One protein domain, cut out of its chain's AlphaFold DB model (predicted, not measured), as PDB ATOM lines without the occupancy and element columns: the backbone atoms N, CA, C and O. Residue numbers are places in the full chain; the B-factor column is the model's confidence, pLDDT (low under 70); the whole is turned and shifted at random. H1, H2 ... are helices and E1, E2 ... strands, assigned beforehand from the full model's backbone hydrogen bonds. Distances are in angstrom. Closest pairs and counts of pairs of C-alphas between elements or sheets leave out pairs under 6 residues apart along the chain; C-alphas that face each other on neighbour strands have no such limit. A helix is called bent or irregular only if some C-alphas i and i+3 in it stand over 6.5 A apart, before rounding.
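AT A GLANCE: This is residues 13 to 120 and 142 to 157 of the 162 residues of the protein "Amidohydrolase family protein" of Actinobacteria bacterium (UniProt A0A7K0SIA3). A small parallel sheet, E1 E2 E3, sits near the middle of the model, between a group of three crossed helices, H2, H4 and H5, and the helix H8, which crosses the sheet at E3. H1, residues 13 to 18, sticks out as a free arm. The printed part has 124 residues, with eight named helices and three named strands in the order H1 H2 H3 E1 H4 H5 E2 H6 H7 E3 H8, and its class is mostly helix. It is compact, with a radius of gyration of the C-alphas of 14.7 A and spans of 44 by 37 by 24 A.

IN THESE COORDINATES: H1, residues 13 to 18, begins at C-alpha 13 (20.256, -0.568, -29.020). H2 follows as residues 20 to 33, 19.9 A long, then H3, 35 to 38, and E1, 44 to 46. H4, residues 54 to 68, is 20.7 A long and begins at C-alpha 54 (26.073, 19.073, -21.491). H5 is residues 82 to 89, E2 90 to 94 with 13.4 A, H6 98 to 102, H7 104 to 107 and E3 112 to 114. H8, residues 142 to 156, is 19.2 A long and ends at C-alpha 156 (29.247, 29.519, -40.045); it is irregular, with C-alphas 148 and 151 7.5 A apart.

HOW THE PARTS SIT: H4 is the hub. It touches H5, closest at the C-alphas of Leu 58 and Ser 83, 5.3 A, at a steep tilt of 49 degrees, opposite ways. It touches H2, closest at Ala 24 and Ile 57, 7.2 A between C-alphas, at a tilt of 36 degrees, only just steep, the same way. H4 and H7 only just touch, with 3 pairs of C-alphas within 8 A, the closest Pro 55 and Ile 107 at 5.7 A. H2 touches H5 with residues 31 to 32 alone, about perpendicular at 82 degrees; their closest C-alphas, Leu 31 and Pro 82, are 5.4 A apart. H3 is close to H5 but not clearly touching, and H6 likewise to H7. H2 is on the sheet, and H5 only grazes it with residues 83 to 89. E1 and E2 are parallel, with N 91 and O 44 2.8 A apart; E2 and E3 are parallel, with N 113 and O 92 2.9 A apart. E1, H4 H5, E2 and E2, H6 H7, E3 are strand-helix-strand units, parallel neighbour strands with helices between, and both crossovers are right-handed. H8 is on the sheet at a height of 5.9 A, only just over E3, with 3 C-alphas falling on it, and across the strands at 64 degrees to E3 on the local plane; the closest C-alphas of H8 and E3, Ile 147 and Thr 113, are 4.8 A apart. Every O i to N i+4 pair is within hydrogen-bond range in H1, H2, H4, H5 and H6, and 9 of 11 in H8; H3 and H7 are too short for such a pair.

THE WHOLE: The two C-alphas farthest apart, those of Gly 70 and Pro 119, are 45.4 A apart. Residues 121 to 141 are not printed, and C-alphas 120 and 142 are 29.0 A apart across this cut, which lies in the link from E3 to H8. Of the links that are printed whole, H4 to H5 is long, with 13 residues. The mean pLDDT of the printed part is 96.7, and no printed residue is under 70.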
ATOM      1  N   ALA A  13      20.962  -1.602 -29.773       91.56
ATOM      2  CA  ALA A  13      20.256  -0.568 -29.020       91.56
ATOM      3  C   ALA A  13      21.111   0.070 -27.906       91.56
ATOM      4  O   ALA A  13      20.953   1.258 -27.631       91.56
ATOM      5  N   VAL A  14      22.041  -0.677 -27.295       94.06
ATOM      6  CA  VAL A  14      22.960  -0.134 -26.279       94.06
ATOM      7  C   VAL A  14      23.904   0.882 -26.908       94.06
ATOM      8  O   VAL A  14      24.028   1.988 -26.395       94.06
ATOM      9  N   GLY A  15      24.522   0.543 -28.042       91.75
ATOM     10  CA  GLY A  15      25.381   1.471 -28.772       91.75
ATOM     11  C   GLY A  15      24.627   2.743 -29.150       91.75
ATOM     12  O   GLY A  15      25.104   3.831 -28.845       91.75
ATOM     13  N   SER A  16      23.435   2.600 -29.743       89.25
ATOM     14  CA  SER A  16      22.586   3.734 -30.143       89.25
ATOM     15  C   SER A  16      22.203   4.631 -28.967       89.25
ATOM     16  O   SER A  16      22.261   5.848 -29.081       89.25
ATOM     17  N   THR A  17      21.883   4.045 -27.810       91.62
ATOM     18  CA  THR A  17      21.557   4.814 -26.594       91.62
ATOM     19  C   THR A  17      22.752   5.626 -26.088       91.62
ATOM     20  O   THR A  17      22.583   6.680 -25.482       91.62
ATOM     21  N   LEU A  18      23.973   5.137 -26.311       93.69
ATOM     22  CA  LEU A  18      25.190   5.713 -25.746       93.69
ATOM     23  C   LEU A  18      25.939   6.636 -26.713       93.69
ATOM     24  O   LEU A  18      26.983   7.155 -26.328       93.69
ATOM     25  N   THR A  19      25.456   6.859 -27.940       90.38
ATOM     26  CA  THR A  19      26.180   7.622 -28.979       90.38
ATOM     27  C   THR A  19      26.673   8.986 -28.483       90.38
ATOM     28  O   THR A  19      27.817   9.354 -28.760       90.38
ATOM     29  N   TYR A  20      25.878   9.678 -27.654       92.06
ATOM     30  CA  TYR A  20      26.244  10.959 -27.033       92.06
ATOM     31  C   TYR A  20      27.554  10.899 -26.222       92.06
ATOM     32  O   TYR A  20      28.265  11.898 -26.117       92.06
ATOM     33  N   MET A  21      27.923   9.734 -25.671       94.69
ATOM     34  CA  MET A  21      29.148   9.572 -24.882       94.69
ATOM     35  C   MET A  21      30.403   9.873 -25.701       94.69
ATOM     36  O   MET A  21      31.367  10.398 -25.153       94.69
ATOM     37  N   ASN A  22      30.400   9.595 -27.009       94.25
ATOM     38  CA  ASN A  22      31.525   9.948 -27.874       94.25
ATOM     39  C   ASN A  22      31.705  11.472 -27.958       94.25
ATOM     40  O   ASN A  22      32.834  11.964 -27.887       94.25
ATOM     41  N   ALA A  23      30.598  12.216 -28.075       95.81
ATOM     42  CA  ALA A  23      30.618  13.675 -28.056       95.81
ATOM     43  C   ALA A  23      31.085  14.192 -26.688       95.81
ATOM     44  O   ALA A  23      31.957  15.057 -26.630       95.81
ATOM     45  N   ALA A  24      30.604  13.596 -25.592       97.38
ATOM     46  CA  ALA A  24      31.017  13.954 -24.237       97.38
ATOM     47  C   ALA A  24      32.508  13.724 -23.971       97.38
ATOM     48  O   ALA A  24      33.181  14.604 -23.428       97.38
ATOM     49  N   MET A  25      33.044  12.578 -24.396       96.88
ATOM     50  CA  MET A  25      34.472  12.277 -24.296       96.88
ATOM     51  C   MET A  25      35.297  13.285 -25.096       96.88
ATOM     52  O   MET A  25      36.192  13.917 -24.542       96.88
ATOM     53  N   SER A  26      34.944  13.508 -26.367       97.69
ATOM     54  CA  SER A  26      35.661  14.462 -27.214       97.69
ATOM     55  C   SER A  26      35.604  15.889 -26.664       97.69
ATOM     56  O   SER A  26      36.619  16.581 -26.673       97.69
ATOM     57  N   MET A  27      34.443  16.338 -26.181       98.56
ATOM     58  CA  MET A  27      34.293  17.678 -25.609       98.56
ATOM     59  C   MET A  27      35.180  17.829 -24.381       98.56
ATOM     60  O   MET A  27      35.929  18.796 -24.284       98.56
ATOM     61  N   THR A  28      35.172  16.833 -23.496       98.25
ATOM     62  CA  THR A  28      36.038  16.812 -22.313       98.25
ATOM     63  C   THR A  28      37.517  16.885 -22.697       98.25
ATOM     64  O   THR A  28      38.252  17.671 -22.101       98.25
ATOM     65  N   ASP A  29      37.947  16.142 -23.723       98.06
ATOM     66  CA  ASP A  29      39.325  16.203 -24.224       98.06
ATOM     67  C   ASP A  29      39.697  17.627 -24.655       98.06
ATOM     68  O   ASP A  29      40.735  18.145 -24.246       98.06
ATOM     69  N   PHE A  30      38.842  18.298 -25.435       98.62
ATOM     70  CA  PHE A  30      39.096  19.673 -25.869       98.62
ATOM     71  C   PHE A  30      39.146  20.653 -24.698       98.62
ATOM     72  O   PHE A  30      40.104  21.427 -24.610       98.62
ATOM     73  N   LEU A  31      38.182  20.579 -23.780       98.44
ATOM     74  CA  LEU A  31      38.124  21.438 -22.596       98.44
ATOM     75  C   LEU A  31      39.364  21.274 -21.699       98.44
ATOM     76  O   LEU A  31      39.854  22.251 -21.140       98.44
ATOM     77  N   MET A  32      39.924  20.062 -21.620       98.06
ATOM     78  CA  MET A  32      41.093  19.742 -20.787       98.06
ATOM     79  C   MET A  32      42.442  19.830 -21.526       98.06
ATOM     80  O   MET A  32      43.506  19.625 -20.935       98.06
ATOM     81  N   SER A  33      42.438  20.121 -22.827       97.56
ATOM     82  CA  SER A  33      43.647  20.058 -23.663       97.56
ATOM     83  C   SER A  33      44.544  21.298 -23.594       97.56
ATOM     84  O   SER A  33      45.732  21.199 -23.904       97.56
ATOM     85  N   GLY A  34      43.988  22.464 -23.247       97.44
ATOM     86  CA  GLY A  34      44.628  23.774 -23.438       97.44
ATOM     87  C   GLY A  34      44.644  24.264 -24.895       97.44
ATOM     88  O   GLY A  34      45.267  25.277 -25.218       97.44
ATOM     89  N   LEU A  35      43.959  23.572 -25.816       98.38
ATOM     90  CA  LEU A  35      43.882  23.996 -27.218       98.38
ATOM     91  C   LEU A  35      43.117  25.306 -27.393       98.38
ATOM     92  O   LEU A  35      43.462  26.067 -28.292       98.38
ATOM     93  N   PHE A  36      42.127  25.595 -26.547       98.38
ATOM     94  CA  PHE A  36      41.389  26.858 -26.612       98.38
ATOM     95  C   PHE A  36      42.245  28.061 -26.202       98.38
ATOM     96  O   PHE A  36      42.153  29.104 -26.844       98.38
ATOM     97  N   GLU A  37      43.177  27.888 -25.259       97.25
ATOM     98  CA  GLU A  37      44.204  28.897 -24.954       97.25
ATOM     99  C   GLU A  37      45.139  29.130 -26.148       97.25
ATOM    100  O   GLU A  37      45.429  30.260 -26.542       97.25
ATOM    101  N   LYS A  38      45.587  28.043 -26.786       97.75
ATOM    102  CA  LYS A  38      46.485  28.122 -27.946       97.75
ATOM    103  C   LYS A  38      45.800  28.688 -29.197       97.75
ATOM    104  O   LYS A  38      46.449  29.337 -30.020       97.75
ATOM    105  N   PHE A  39      44.509  28.420 -29.364       98.38
ATOM    106  CA  PHE A  39      43.720  28.765 -30.542       98.38
ATOM    107  C   PHE A  39      42.416  29.475 -30.134       98.38
ATOM    108  O   PHE A  39      41.331  28.912 -30.293       98.38
ATOM    109  N   PRO A  40      42.481  30.754 -29.716       97.25
ATOM    110  CA  PRO A  40      41.343  31.482 -29.140       97.25
ATOM    111  C   PRO A  40      40.189  31.753 -30.122       97.25
ATOM    112  O   PRO A  40      39.142  32.266 -29.745       97.25
ATOM    113  N   ARG A  41      40.352  31.419 -31.408       97.19
ATOM    114  CA  ARG A  41      39.295  31.530 -32.428       97.19
ATOM    115  C   ARG A  41      38.737  30.184 -32.888       97.19
ATOM    116  O   ARG A  41      37.845  30.179 -33.731       97.19
ATOM    117  N   LEU A  42      39.262  29.062 -32.390       98.00
ATOM    118  CA  LEU A  42      38.774  27.732 -32.754       98.00
ATOM    119  C   LEU A  42      37.308  27.595 -32.335       98.00
ATOM    120  O   LEU A  42      36.978  27.912 -31.199       98.00
ATOM    121  N   LYS A  43      36.439  27.120 -33.227       98.06
ATOM    122  CA  LYS A  43      35.062  26.737 -32.896       98.06
ATOM    123  C   LYS A  43      34.880  25.251 -33.151       98.06
ATOM    124  O   LYS A  43      35.451  24.724 -34.105       98.06
ATOM    125  N   ILE A  44      34.096  24.596 -32.305       98.31
ATOM    126  CA  ILE A  44      33.771  23.173 -32.419       98.31
ATOM    127  C   ILE A  44      32.257  23.036 -32.411       98.31
ATOM    128  O   ILE A  44      31.598  23.625 -31.561       98.31
ATOM    129  N   ALA A  45      31.723  22.256 -33.345       97.94
ATOM    130  CA  ALA A  45      30.315  21.897 -33.385       97.94
ATOM    131  C   ALA A  45      30.170  20.385 -33.193       97.94
ATOM    132  O   ALA A  45      30.832  19.609 -33.885       97.94
ATOM    133  N   TYR A  46      29.314  19.978 -32.260       97.56
ATOM    134  CA  TYR A  46      28.957  18.581 -32.025       97.56
ATOM    135  C   TYR A  46      27.620  18.262 -32.694       97.56
ATOM    136  O   TYR A  46      26.570  18.332 -32.058       97.56
ATOM    137  N   SER A  47      27.686  17.917 -33.981       94.38
ATOM    138  CA  SER A  47      26.566  17.341 -34.736       94.38
ATOM    139  C   SER A  47      26.199  15.957 -34.215       94.38
ATOM    140  O   SER A  47      27.088  15.195 -33.829       94.38
ATOM    141  N   GLU A  48      24.905  15.639 -34.214       92.75
ATOM    142  CA  GLU A  48      24.338  14.362 -33.760       92.75
ATOM    143  C   GLU A  48      24.653  14.046 -32.281       92.75
ATOM    144  O   GLU A  48      24.617  12.901 -31.830       92.75
ATOM    145  N   GLY A  49      25.012  15.072 -31.500       93.69
ATOM    146  CA  GLY A  49      25.469  14.914 -30.121       93.69
ATOM    147  C   GLY A  49      24.347  14.911 -29.088       93.69
ATOM    148  O   GLY A  49      24.553  14.404 -27.981       93.69
ATOM    149  N   GLN A  50      23.192  15.498 -29.428       96.31
ATOM    150  CA  GLN A  50      22.193  15.983 -28.465       96.31
ATOM    151  C   GLN A  50      22.841  16.908 -27.407       96.31
ATOM    152  O   GLN A  50      24.053  17.137 -27.410       96.31
ATOM    153  N   ILE A  51      22.053  17.502 -26.508       98.31
ATOM    154  CA  ILE A  51      22.556  18.588 -25.643       98.31
ATOM    155  C   ILE A  51      22.228  18.415 -24.154       98.31
ATOM    156  O   ILE A  51      22.856  19.050 -23.311       98.31
ATOM    157  N   GLY A  52      21.311  17.524 -23.785       98.12
ATOM    158  CA  GLY A  52      20.834  17.347 -22.412       98.12
ATOM    159  C   GLY A  52      21.889  16.838 -21.431       98.12
ATOM    160  O   GLY A  52      21.755  17.035 -20.226       98.12
ATOM    161  N   TRP A  53      22.964  16.223 -21.927       98.19
ATOM    162  CA  TRP A  53      24.098  15.775 -21.116       98.19
ATOM    163  C   TRP A  53      25.108  16.894 -20.810       98.19
ATOM    164  O   TRP A  53      25.922  16.743 -19.897       98.19
ATOM    165  N   ILE A  54      25.065  18.008 -21.553       98.75
ATOM    166  CA  ILE A  54      26.073  19.073 -21.491       98.75
ATOM    167  C   ILE A  54      26.186  19.694 -20.090       98.75
ATOM    168  O   ILE A  54      27.304  19.747 -19.577       98.75
ATOM    169  N   PRO A  55      25.096  20.099 -19.404       98.56
ATOM    170  CA  PRO A  55      25.222  20.784 -18.114       98.56
ATOM    171  C   PRO A  55      25.983  19.949 -17.081       98.56
ATOM    172  O   PRO A  55      26.830  20.464 -16.355       98.56
ATOM    173  N   TYR A  56      25.743  18.634 -17.077       98.31
ATOM    174  CA  TYR A  56      26.433  17.717 -16.179       98.31
ATOM    175  C   TYR A  56      27.930  17.612 -16.485       98.31
ATOM    176  O   TYR A  56      28.741  17.607 -15.557       98.31
ATOM    177  N   ILE A  57      28.331  17.538 -17.766       98.31
ATOM    178  CA  ILE A  57      29.761  17.446 -18.083       98.31
ATOM    179  C   ILE A  57      30.501  18.731 -17.711       98.31
ATOM    180  O   ILE A  57      31.637  18.645 -17.254       98.31
ATOM    181  N   LEU A  58      29.863  19.897 -17.869       98.69
ATOM    182  CA  LEU A  58      30.473  21.187 -17.548       98.69
ATOM    183  C   LEU A  58      30.673  21.324 -16.040       98.69
ATOM    184  O   LEU A  58      31.788  21.600 -15.603       98.69
ATOM    185  N   GLU A  59      29.643  21.009 -15.246       98.38
ATOM    186  CA  GLU A  59      29.741  20.955 -13.782       98.38
ATOM    187  C   GLU A  59      30.874  20.017 -13.341       98.38
ATOM    188  O   GLU A  59      31.720  20.359 -12.508       98.38
ATOM    189  N   ARG A  60      30.929  18.818 -13.934       97.88
ATOM    190  CA  ARG A  60      31.941  17.825 -13.584       97.88
ATOM    191  C   ARG A  60      33.347  18.277 -13.971       97.88
ATOM    192  O   ARG A  60      34.270  18.068 -13.181       97.88
ATOM    193  N   ALA A  61      33.514  18.849 -15.162       98.25
ATOM    194  CA  ALA A  61      34.787  19.338 -15.678       98.25
ATOM    195  C   ALA A  61      35.339  20.464 -14.798       98.25
ATOM    196  O   ALA A  61      36.489  20.380 -14.362       98.25
ATOM    197  N   ASP A  62      34.503  21.444 -14.454       98.50
ATOM    198  CA  ASP A  62      34.871  22.534 -13.552       98.50
ATOM    199  C   ASP A  62      35.287  22.007 -12.185       98.50
ATOM    200  O   ASP A  62      36.329  22.405 -11.666       98.50
ATOM    201  N   LYS A  63      34.546  21.035 -11.633       98.06
ATOM    202  CA  LYS A  63      34.888  20.472 -10.326       98.06
ATOM    203  C   LYS A  63      36.213  19.707 -10.330       98.06
ATOM    204  O   LYS A  63      36.995  19.807  -9.389       98.06
ATOM    205  N   VAL A  64      36.492  18.942 -11.390       97.12
ATOM    206  CA  VAL A  64      37.798  18.275 -11.553       97.12
ATOM    207  C   VAL A  64      38.917  19.301 -11.683       97.12
ATOM    208  O   VAL A  64      39.973  19.120 -11.078       97.12
ATOM    209  N   TRP A  65      38.694  20.361 -12.456       98.00
ATOM    210  CA  TRP A  65      39.675  21.418 -12.651       98.00
ATOM    211  C   TRP A  65      39.964  22.179 -11.349       98.00
ATOM    212  O   TRP A  65      41.128  22.348 -10.995       98.00
ATOM    213  N   GLU A  66      38.936  22.565 -10.594       97.19
ATOM    214  CA  GLU A  66      39.079  23.277  -9.319       97.19
ATOM    215  C   GLU A  66      39.869  22.449  -8.295       97.19
ATOM    216  O   GLU A  66      40.852  22.927  -7.727       97.19
ATOM    217  N   ASP A  67      39.473  21.190  -8.097       96.50
ATOM    218  CA  ASP A  67      40.013  20.366  -7.015       96.50
ATOM    219  C   ASP A  67      41.333  19.674  -7.387       96.50
ATOM    220  O   ASP A  67      42.134  19.356  -6.507       96.50
ATOM    221  N   ASN A  68      41.560  19.380  -8.676       92.25
ATOM    222  CA  ASN A  68      42.589  18.424  -9.100       92.25
ATOM    223  C   ASN A  68      43.428  18.860 -10.310       92.25
ATOM    224  O   ASN A  68      44.150  18.021 -10.848       92.25
ATOM    225  N   ARG A  69      43.403  20.125 -10.758       87.62
ATOM    226  CA  ARG A  69      44.150  20.546 -11.970       87.62
ATOM    227  C   ARG A  69      45.654  20.248 -11.960       87.62
ATOM    228  O   ARG A  69      46.204  19.937 -13.017       87.62
ATOM    229  N   GLY A  70      46.304  20.300 -10.795       88.50
ATOM    230  CA  GLY A  70      47.728  19.970 -10.653       88.50
ATOM    231  C   GLY A  70      48.002  18.482 -10.891       88.50
ATOM    232  O   GLY A  70      48.801  18.120 -11.750       88.50
ATOM    233  N   TRP A  71      47.273  17.597 -10.197       93.94
ATOM    234  CA  TRP A  71      47.366  16.143 -10.409       93.94
ATOM    235  C   TRP A  71      46.883  15.721 -11.807       93.94
ATOM    236  O   TRP A  71      47.481  14.849 -12.432       93.94
ATOM    237  N   GLY A  72      45.833  16.367 -12.315       90.81
ATOM    238  CA  GLY A  72      45.244  16.112 -13.628       90.81
ATOM    239  C   GLY A  72      46.094  16.587 -14.810       90.81
ATOM    240  O   GLY A  72      45.728  16.326 -15.953       90.81
ATOM    241  N   GLY A  73      47.218  17.272 -14.566       94.81
ATOM    242  CA  GLY A  73      48.138  17.716 -15.617       94.81
ATOM    243  C   GLY A  73      47.554  18.794 -16.534       94.81
ATOM    244  O   GLY A  73      47.827  18.790 -17.740       94.81
ATOM    245  N   VAL A  74      46.707  19.671 -15.981       95.62
ATOM    246  CA  VAL A  74      46.061  20.774 -16.716       95.62
ATOM    247  C   VAL A  74      46.331  22.165 -16.137       95.62
ATOM    248  O   VAL A  74      45.975  23.150 -16.776       95.62
ATOM    249  N   GLU A  75      46.979  22.266 -14.974       94.88
ATOM    250  CA  GLU A  75      47.212  23.530 -14.253       94.88
ATOM    251  C   GLU A  75      47.942  24.611 -15.070       94.88
ATOM    252  O   GLU A  75      47.652  25.794 -14.915       94.88
ATOM    253  N   ASP A  76      48.852  24.222 -15.961       96.25
ATOM    254  CA  ASP A  76      49.672  25.127 -16.774       96.25
ATOM    255  C   ASP A  76      49.077  25.446 -18.157       96.25
ATOM    256  O   ASP A  76      49.610  26.298 -18.871       96.25
ATOM    257  N   LYS A  77      47.985  24.777 -18.550       96.56
ATOM    258  CA  LYS A  77      47.427  24.862 -19.914       96.56
ATOM    259  C   LYS A  77      45.919  25.117 -19.988       96.56
ATOM    260  O   LYS A  77      45.444  25.549 -21.033       96.56
ATOM    261  N   VAL A  78      45.169  24.854 -18.920       97.69
ATOM    262  CA  VAL A  78      43.742  25.188 -18.780       97.69
ATOM    263  C   VAL A  78      43.653  26.213 -17.656       97.69
ATOM    264  O   VAL A  78      43.662  25.865 -16.477       97.69
ATOM    265  N   LEU A  79      43.671  27.491 -18.026       97.00
ATOM    266  CA  LEU A  79      43.901  28.605 -17.100       97.00
ATOM    267  C   LEU A  79      42.615  29.136 -16.455       97.00
ATOM    268  O   LEU A  79      42.677  29.830 -15.439       97.00
ATOM    269  N   ARG A  80      41.461  28.797 -17.026       97.19
ATOM    270  CA  ARG A  80      40.119  29.189 -16.580       97.19
ATOM    271  C   ARG A  80      39.245  27.946 -16.377       97.19
ATOM    272  O   ARG A  80      39.626  26.876 -16.862       97.19
ATOM    273  N   PRO A  81      38.101  28.052 -15.677       98.12
ATOM    274  CA  PRO A  81      37.139  26.960 -15.606       98.12
ATOM    275  C   PRO A  81      36.815  26.405 -17.007       98.12
ATOM    276  O   PRO A  81      36.523  27.189 -17.914       98.12
ATOM    277  N   PRO A  82      36.883  25.076 -17.212       98.50
ATOM    278  CA  PRO A  82      36.484  24.405 -18.444       98.50
ATOM    279  C   PRO A  82      35.194  24.946 -19.073       98.50
ATOM    280  O   PRO A  82      35.160  25.195 -20.278       98.50
ATOM    281  N   SER A  83      34.153  25.183 -18.276       98.69
ATOM    282  CA  SER A  83      32.869  25.703 -18.752       98.69
ATOM    283  C   SER A  83      32.975  27.048 -19.479       98.69
ATOM    284  O   SER A  83      32.270  27.252 -20.469       98.69
ATOM    285  N   GLU A  84      33.897  27.934 -19.090       98.69
ATOM    286  CA  GLU A  84      34.113  29.203 -19.797       98.69
ATOM    287  C   GLU A  84      34.549  28.963 -21.246       98.69
ATOM    288  O   GLU A  84      34.039  29.602 -22.168       98.69
ATOM    289  N   TYR A  85      35.432  27.986 -21.479       98.69
ATOM    290  CA  TYR A  85      35.825  27.642 -22.844       98.69
ATOM    291  C   TYR A  85      34.674  27.021 -23.631       98.69
ATOM    292  O   TYR A  85      34.576  27.255 -24.835       98.69
ATOM    293  N   TYR A  86      33.790  26.253 -22.990       98.75
ATOM    294  CA  TYR A  86      32.596  25.739 -23.657       98.75
ATOM    295  C   TYR A  86      31.735  26.891 -24.198       98.75
ATOM    296  O   TYR A  86      31.473  26.933 -25.403       98.75
ATOM    297  N   PHE A  87      31.379  27.860 -23.346       98.62
ATOM    298  CA  PHE A  87      30.523  28.982 -23.747       98.62
ATOM    299  C   PHE A  87      31.172  29.857 -24.826       98.62
ATOM    300  O   PHE A  87      30.489  30.422 -25.681       98.62
ATOM    301  N   GLU A  88      32.501  29.930 -24.846       98.31
ATOM    302  CA  GLU A  88      33.224  30.667 -25.872       98.31
ATOM    303  C   GLU A  88      33.381  29.892 -27.180       98.31
ATOM    304  O   GLU A  88      33.325  30.509 -28.241       98.31
ATOM    305  N   HIS A  89      33.589  28.574 -27.161       98.62
ATOM    306  CA  HIS A  89      34.120  27.841 -28.317       98.62
ATOM    307  C   HIS A  89      33.213  26.759 -28.895       98.62
ATOM    308  O   HIS A  89      33.450  26.330 -30.029       98.62
ATOM    309  N   VAL A  90      32.210  26.300 -28.155       98.75
ATOM    310  CA  VAL A  90      31.496  25.068 -28.485       98.75
ATOM    311  C   VAL A  90      30.048  25.352 -28.865       98.75
ATOM    312  O   VAL A  90      29.364  26.146 -28.224       98.75
ATOM    313  N   TYR A  91      29.595  24.665 -29.911       98.69
ATOM    314  CA  TYR A  91      28.206  24.578 -30.331       98.69
ATOM    315  C   TYR A  91      27.724  23.126 -30.218       98.69
ATOM    316  O   TYR A  91      28.373  22.213 -30.730       98.69
ATOM    317  N   GLY A  92      26.602  22.894 -29.543       98.31
ATOM    318  CA  GLY A  92      25.919  21.600 -29.508       98.31
ATOM    319  C   GLY A  92      24.777  21.545 -30.521       98.31
ATOM    320  O   GLY A  92      24.001  22.495 -30.620       98.31
ATOM    321  N   CYS A  93      24.639  20.442 -31.250       97.69
ATOM    322  CA  CYS A  93      23.502  20.233 -32.140       97.69
ATOM    323  C   CYS A  93      22.516  19.219 -31.558       97.69
ATOM    324  O   CYS A  93      22.911  18.253 -30.902       97.69
ATOM    325  N   PHE A  94      21.228  19.440 -31.810       97.62
ATOM    326  CA  PHE A  94      20.167  18.521 -31.413       97.62
ATOM    327  C   PHE A  94      19.024  18.531 -32.424       97.62
ATOM    328  O   PHE A  94      18.808  19.514 -33.137       97.62
ATOM    329  N   PHE A  95      18.268  17.438 -32.441       95.75
ATOM    330  CA  PHE A  95      17.092  17.280 -33.297       95.75
ATOM    331  C   PHE A  95      15.884  16.683 -32.563       95.75
ATOM    332  O   PHE A  95      14.753  16.902 -32.994       95.75
ATOM    333  N   ASP A  96      16.107  15.975 -31.450       95.19
ATOM    334  CA  ASP A  96      15.065  15.427 -30.574       95.19
ATOM    335  C   ASP A  96      15.617  15.262 -29.147       95.19
ATOM    336  O   ASP A  96      16.117  14.205 -28.764       95.19
ATOM    337  N   ASP A  97      15.588  16.347 -28.367       97.12
ATOM    338  CA  ASP A  97      16.087  16.346 -26.988       97.12
ATOM    339  C   ASP A  97      15.261  17.261 -26.063       97.12
ATOM    340  O   ASP A  97      15.671  18.383 -25.739       97.12
ATOM    341  N   PRO A  98      14.082  16.804 -25.601       97.38
ATOM    342  CA  PRO A  98      13.242  17.572 -24.681       97.38
ATOM    343  C   PRO A  98      13.941  17.912 -23.355       97.38
ATOM    344  O   PRO A  98      13.658  18.945 -22.747       97.38
ATOM    345  N   HIS A  99      14.855  17.052 -22.889       97.88
ATOM    346  CA  HIS A  99      15.634  17.303 -21.676       97.88
ATOM    347  C   HIS A  99      16.631  18.442 -21.884       97.88
ATOM    348  O   HIS A  99      16.749  19.312 -21.019       97.88
ATOM    349  N   GLY A 100      17.295  18.448 -23.036       98.06
ATOM    350  CA  GLY A 100      18.131  19.533 -23.518       98.06
ATOM    351  C   GLY A 100      17.395  20.863 -23.555       98.06
ATOM    352  O   GLY A 100      17.789  21.806 -22.873       98.06
ATOM    353  N   VAL A 101      16.268  20.919 -24.268       98.38
ATOM    354  CA  VAL A 101      15.480  22.156 -24.403       98.38
ATOM    355  C   VAL A 101      14.981  22.673 -23.050       98.38
ATOM    356  O   VAL A 101      15.036  23.872 -22.787       98.38
ATOM    357  N   LYS A 102      14.573  21.789 -22.132       98.19
ATOM    358  CA  LYS A 102      14.164  22.195 -20.778       98.19
ATOM    359  C   LYS A 102      15.296  22.840 -19.962       98.19
ATOM    360  O   LYS A 102      15.015  23.616 -19.055       98.19
ATOM    361  N   ASN A 103      16.554  22.515 -20.258       98.12
ATOM    362  CA  ASN A 103      17.735  23.034 -19.560       98.12
ATOM    363  C   ASN A 103      18.535  24.025 -20.418       98.12
ATOM    364  O   ASN A 103      19.719  24.246 -20.163       98.12
ATOM    365  N   ILE A 104      17.908  24.622 -21.434       98.25
ATOM    366  CA  ILE A 104      18.611  25.402 -22.456       98.25
ATOM    367  C   ILE A 104      19.400  26.589 -21.894       98.25
ATOM    368  O   ILE A 104      20.450  26.930 -22.427       98.25
ATOM    369  N   GLU A 105      18.951  27.182 -20.788       97.94
ATOM    370  CA  GLU A 105      19.677  28.262 -20.110       97.94
ATOM    371  C   GLU A 105      21.011  27.784 -19.524       97.94
ATOM    372  O   GLU A 105      22.023  28.460 -19.681       97.94
ATOM    373  N   ALA A 106      21.034  26.600 -18.905       98.31
ATOM    374  CA  ALA A 106      22.253  26.005 -18.357       98.31
ATOM    375  C   ALA A 106      23.206  25.515 -19.460       98.31
ATOM    376  O   ALA A 106      24.418  25.484 -19.263       98.31
ATOM    377  N   ILE A 107      22.655  25.134 -20.617       98.62
ATOM    378  CA  ILE A 107      23.426  24.755 -21.807       98.62
ATOM    379  C   ILE A 107      23.978  25.996 -22.516       98.62
ATOM    380  O   ILE A 107      25.052  25.942 -23.091       98.62
ATOM    381  N   GLY A 108      23.276  27.124 -22.473       98.56
ATOM    382  CA  GLY A 108      23.619  28.325 -23.225       98.56
ATOM    383  C   GLY A 108      22.852  28.395 -24.541       98.56
ATOM    384  O   GLY A 108      23.154  27.703 -25.513       98.56
ATOM    385  N   ILE A 109      21.876  29.303 -24.590       98.56
ATOM    386  CA  ILE A 109      21.017  29.524 -25.763       98.56
ATOM    387  C   ILE A 109      21.841  29.894 -27.003       98.56
ATOM    388  O   ILE A 109      21.490  29.492 -28.106       98.56
ATOM    389  N   ASP A 110      22.950  30.621 -26.843       98.50
ATOM    390  CA  ASP A 110      23.841  31.032 -27.939       98.50
ATOM    391  C   ASP A 110      24.839  29.934 -28.380       98.50
ATOM    392  O   ASP A 110      25.588  30.135 -29.342       98.50
ATOM    393  N   ASN A 111      24.848  28.783 -27.697       98.62
ATOM    394  CA  ASN A 111      25.788  27.671 -27.881       98.62
ATOM    395  C   ASN A 111      25.126  26.426 -28.478       98.62
ATOM    396  O   ASN A 111      25.708  25.343 -28.459       98.62
ATOM    397  N   VAL A 112      23.916  26.547 -29.028       98.38
ATOM    398  CA  VAL A 112      23.210  25.407 -29.621       98.38
ATOM    399  C   VAL A 112      22.634  25.704 -30.995       98.38
ATOM    400  O   VAL A 112      22.283  26.840 -31.311       98.38
ATOM    401  N   THR A 113      22.500  24.672 -31.818       98.31
ATOM    402  CA  THR A 113      21.824  24.749 -33.116       98.31
ATOM    403  C   THR A 113      20.873  23.576 -33.295       98.31
ATOM    404  O   THR A 113      21.198  22.452 -32.921       98.31
ATOM    405  N   PHE A 114      19.715  23.819 -33.900       97.88
ATOM    406  CA  PHE A 114      18.838  22.738 -34.340       97.88
ATOM    407  C   PHE A 114      19.360  22.108 -35.639       97.88
ATOM    408  O   PHE A 114      19.791  22.816 -36.552       97.88
ATOM    409  N   GLU A 115      19.273  20.788 -35.742       95.31
ATOM    410  CA  GLU A 115      19.551  20.031 -36.964       95.31
ATOM    411  C   GLU A 115      18.399  19.064 -37.279       95.31
ATOM    412  O   GLU A 115      17.475  18.896 -36.490       95.31
ATOM    413  N   THR A 116      18.418  18.442 -38.459       94.75
ATOM    414  CA  THR A 116      17.403  17.443 -38.846       94.75
ATOM    415  C   THR A 116      17.963  16.041 -39.022       94.75
ATOM    416  O   THR A 116      17.172  15.109 -39.120       94.75
ATOM    417  N   ASP A 117      19.288  15.910 -39.109       93.38
ATOM    418  CA  ASP A 117      20.026  14.668 -39.370       93.38
ATOM    419  C   ASP A 117      19.505  13.836 -40.564       93.38
ATOM    420  O   ASP A 117      19.542  12.607 -40.609       93.38
ATOM    421  N   TYR A 118      18.964  14.506 -41.582       93.62
ATOM    422  CA  TYR A 118      18.476  13.825 -42.776       93.62
ATOM    423  C   TYR A 118      19.641  13.219 -43.590       93.62
ATOM    424  O   TYR A 118      20.602  13.941 -43.872       93.62
ATOM    425  N   PRO A 119      19.541  11.969 -44.097       94.25
ATOM    426  CA  PRO A 119      18.394  11.054 -44.071       94.25
ATOM    427  C   PRO A 119      18.565   9.873 -43.097       94.25
ATOM    428  O   PRO A 119      18.113   8.767 -43.412       94.25
ATOM    429  N   HIS A 120      19.266  10.046 -41.974       90.94
ATOM    430  CA  HIS A 120      19.527   8.940 -41.056       90.94
ATOM    431  C   HIS A 120      18.234   8.284 -40.553       90.94
ATOM    432  O   HIS A 120      17.179   8.915 -40.439       90.94
ATOM    433  N   GLU A 142      12.576  34.784 -29.654       97.88
ATOM    434  CA  GLU A 142      13.996  35.133 -29.784       97.88
ATOM    435  C   GLU A 142      14.875  33.901 -29.543       97.88
ATOM    436  O   GLU A 142      15.802  33.630 -30.315       97.88
ATOM    437  N   THR A 143      14.561  33.127 -28.504       98.38
ATOM    438  CA  THR A 143      15.238  31.865 -28.193       98.38
ATOM    439  C   THR A 143      15.074  30.862 -29.332       98.38
ATOM    440  O   THR A 143      16.072  30.315 -29.813       98.38
ATOM    441  N   VAL A 144      13.849  30.674 -29.837       98.25
ATOM    442  CA  VAL A 144      13.592  29.798 -30.992       98.25
ATOM    443  C   VAL A 144      14.402  30.262 -32.199       98.25
ATOM    444  O   VAL A 144      15.102  29.453 -32.809       98.25
ATOM    445  N   TYR A 145      14.383  31.561 -32.517       97.94
ATOM    446  CA  TYR A 145      15.148  32.127 -33.630       97.94
ATOM    447  C   TYR A 145      16.650  31.836 -33.516       97.94
ATOM    448  O   TYR A 145      17.266  31.399 -34.496       97.94
ATOM    449  N   LYS A 146      17.256  32.048 -32.340       98.25
ATOM    450  CA  LYS A 146      18.682  31.762 -32.110       98.25
ATOM    451  C   LYS A 146      18.998  30.298 -32.400       98.25
ATOM    452  O   LYS A 146      19.894  30.022 -33.198       98.25
ATOM    453  N   ILE A 147      18.212  29.388 -31.835       98.12
ATOM    454  CA  ILE A 147      18.419  27.940 -31.929       98.12
ATOM    455  C   ILE A 147      18.269  27.430 -33.368       98.12
ATOM    456  O   ILE A 147      19.133  26.706 -33.861       98.12
ATOM    457  N   VAL A 148      17.187  27.798 -34.060       97.12
ATOM    458  CA  VAL A 148      16.869  27.223 -35.381       97.12
ATOM    459  C   VAL A 148      17.554  27.944 -36.543       97.12
ATOM    460  O   VAL A 148      17.513  27.459 -37.674       97.12
ATOM    461  N   ARG A 149      18.155  29.119 -36.303       96.81
ATOM    462  CA  ARG A 149      18.708  29.965 -37.372       96.81
ATOM    463  C   ARG A 149      19.899  30.820 -36.943       96.81
ATOM    464  O   ARG A 149      20.963  30.734 -37.557       96.81
ATOM    465  N   GLY A 150      19.727  31.665 -35.928       97.88
ATOM    466  CA  GLY A 150      20.672  32.737 -35.598       97.88
ATOM    467  C   GLY A 150      22.077  32.242 -35.247       97.88
ATOM    468  O   GLY A 150      23.072  32.777 -35.746       97.88
ATOM    469  N   ASN A 151      22.171  31.183 -34.445       98.25
ATOM    470  CA  ASN A 151      23.444  30.628 -33.994       98.25
ATOM    471  C   ASN A 151      24.227  29.991 -35.142       98.25
ATOM    472  O   ASN A 151      25.432  30.216 -35.248       98.25
ATOM    473  N   ALA A 152      23.549  29.289 -36.055       97.19
ATOM    474  CA  ALA A 152      24.179  28.713 -37.240       97.19
ATOM    475  C   ALA A 152      24.723  29.800 -38.182       97.19
ATOM    476  O   ALA A 152      25.857  29.693 -38.649       97.19
ATOM    477  N   ILE A 153      23.965  30.885 -38.405       97.44
ATOM    478  CA  ILE A 153      24.427  32.044 -39.192       97.44
ATOM    479  C   ILE A 153      25.701  32.637 -38.581       97.44
ATOM    480  O   ILE A 153      26.675  32.872 -39.299       97.44
ATOM    481  N   LYS A 154      25.710  32.846 -37.259       96.38
ATOM    482  CA  LYS A 154      26.863  33.390 -36.527       96.38
ATOM    483  C   LYS A 154      28.076  32.457 -36.594       96.38
ATOM    484  O   LYS A 154      29.168  32.924 -36.901       96.38
ATOM    485  N   MET A 155      27.883  31.169 -36.311       96.06
ATOM    486  CA  MET A 155      28.942  30.156 -36.263       96.06
ATOM    487  C   MET A 155      29.597  29.937 -37.631       96.06
ATOM    488  O   MET A 155      30.818  29.861 -37.723       96.06
ATOM    489  N   LEU A 156      28.788  29.830 -38.689       95.75
ATOM    490  CA  LEU A 156      29.247  29.519 -40.045       95.75
ATOM    491  C   LEU A 156      29.548  30.768 -40.885       95.75
ATOM    492  O   LEU A 156      29.921  30.643 -42.049       95.75
ATOM    493  N   HIS A 157      29.386  31.964 -40.310       95.25
ATOM    494  CA  HIS A 157      29.567  33.247 -40.992       95.25
ATOM    495  C   HIS A 157      28.742  33.363 -42.287       95.25
ATOM    496  O   HIS A 157      29.241  33.804 -43.324       95.25
TER     497      HIS A 157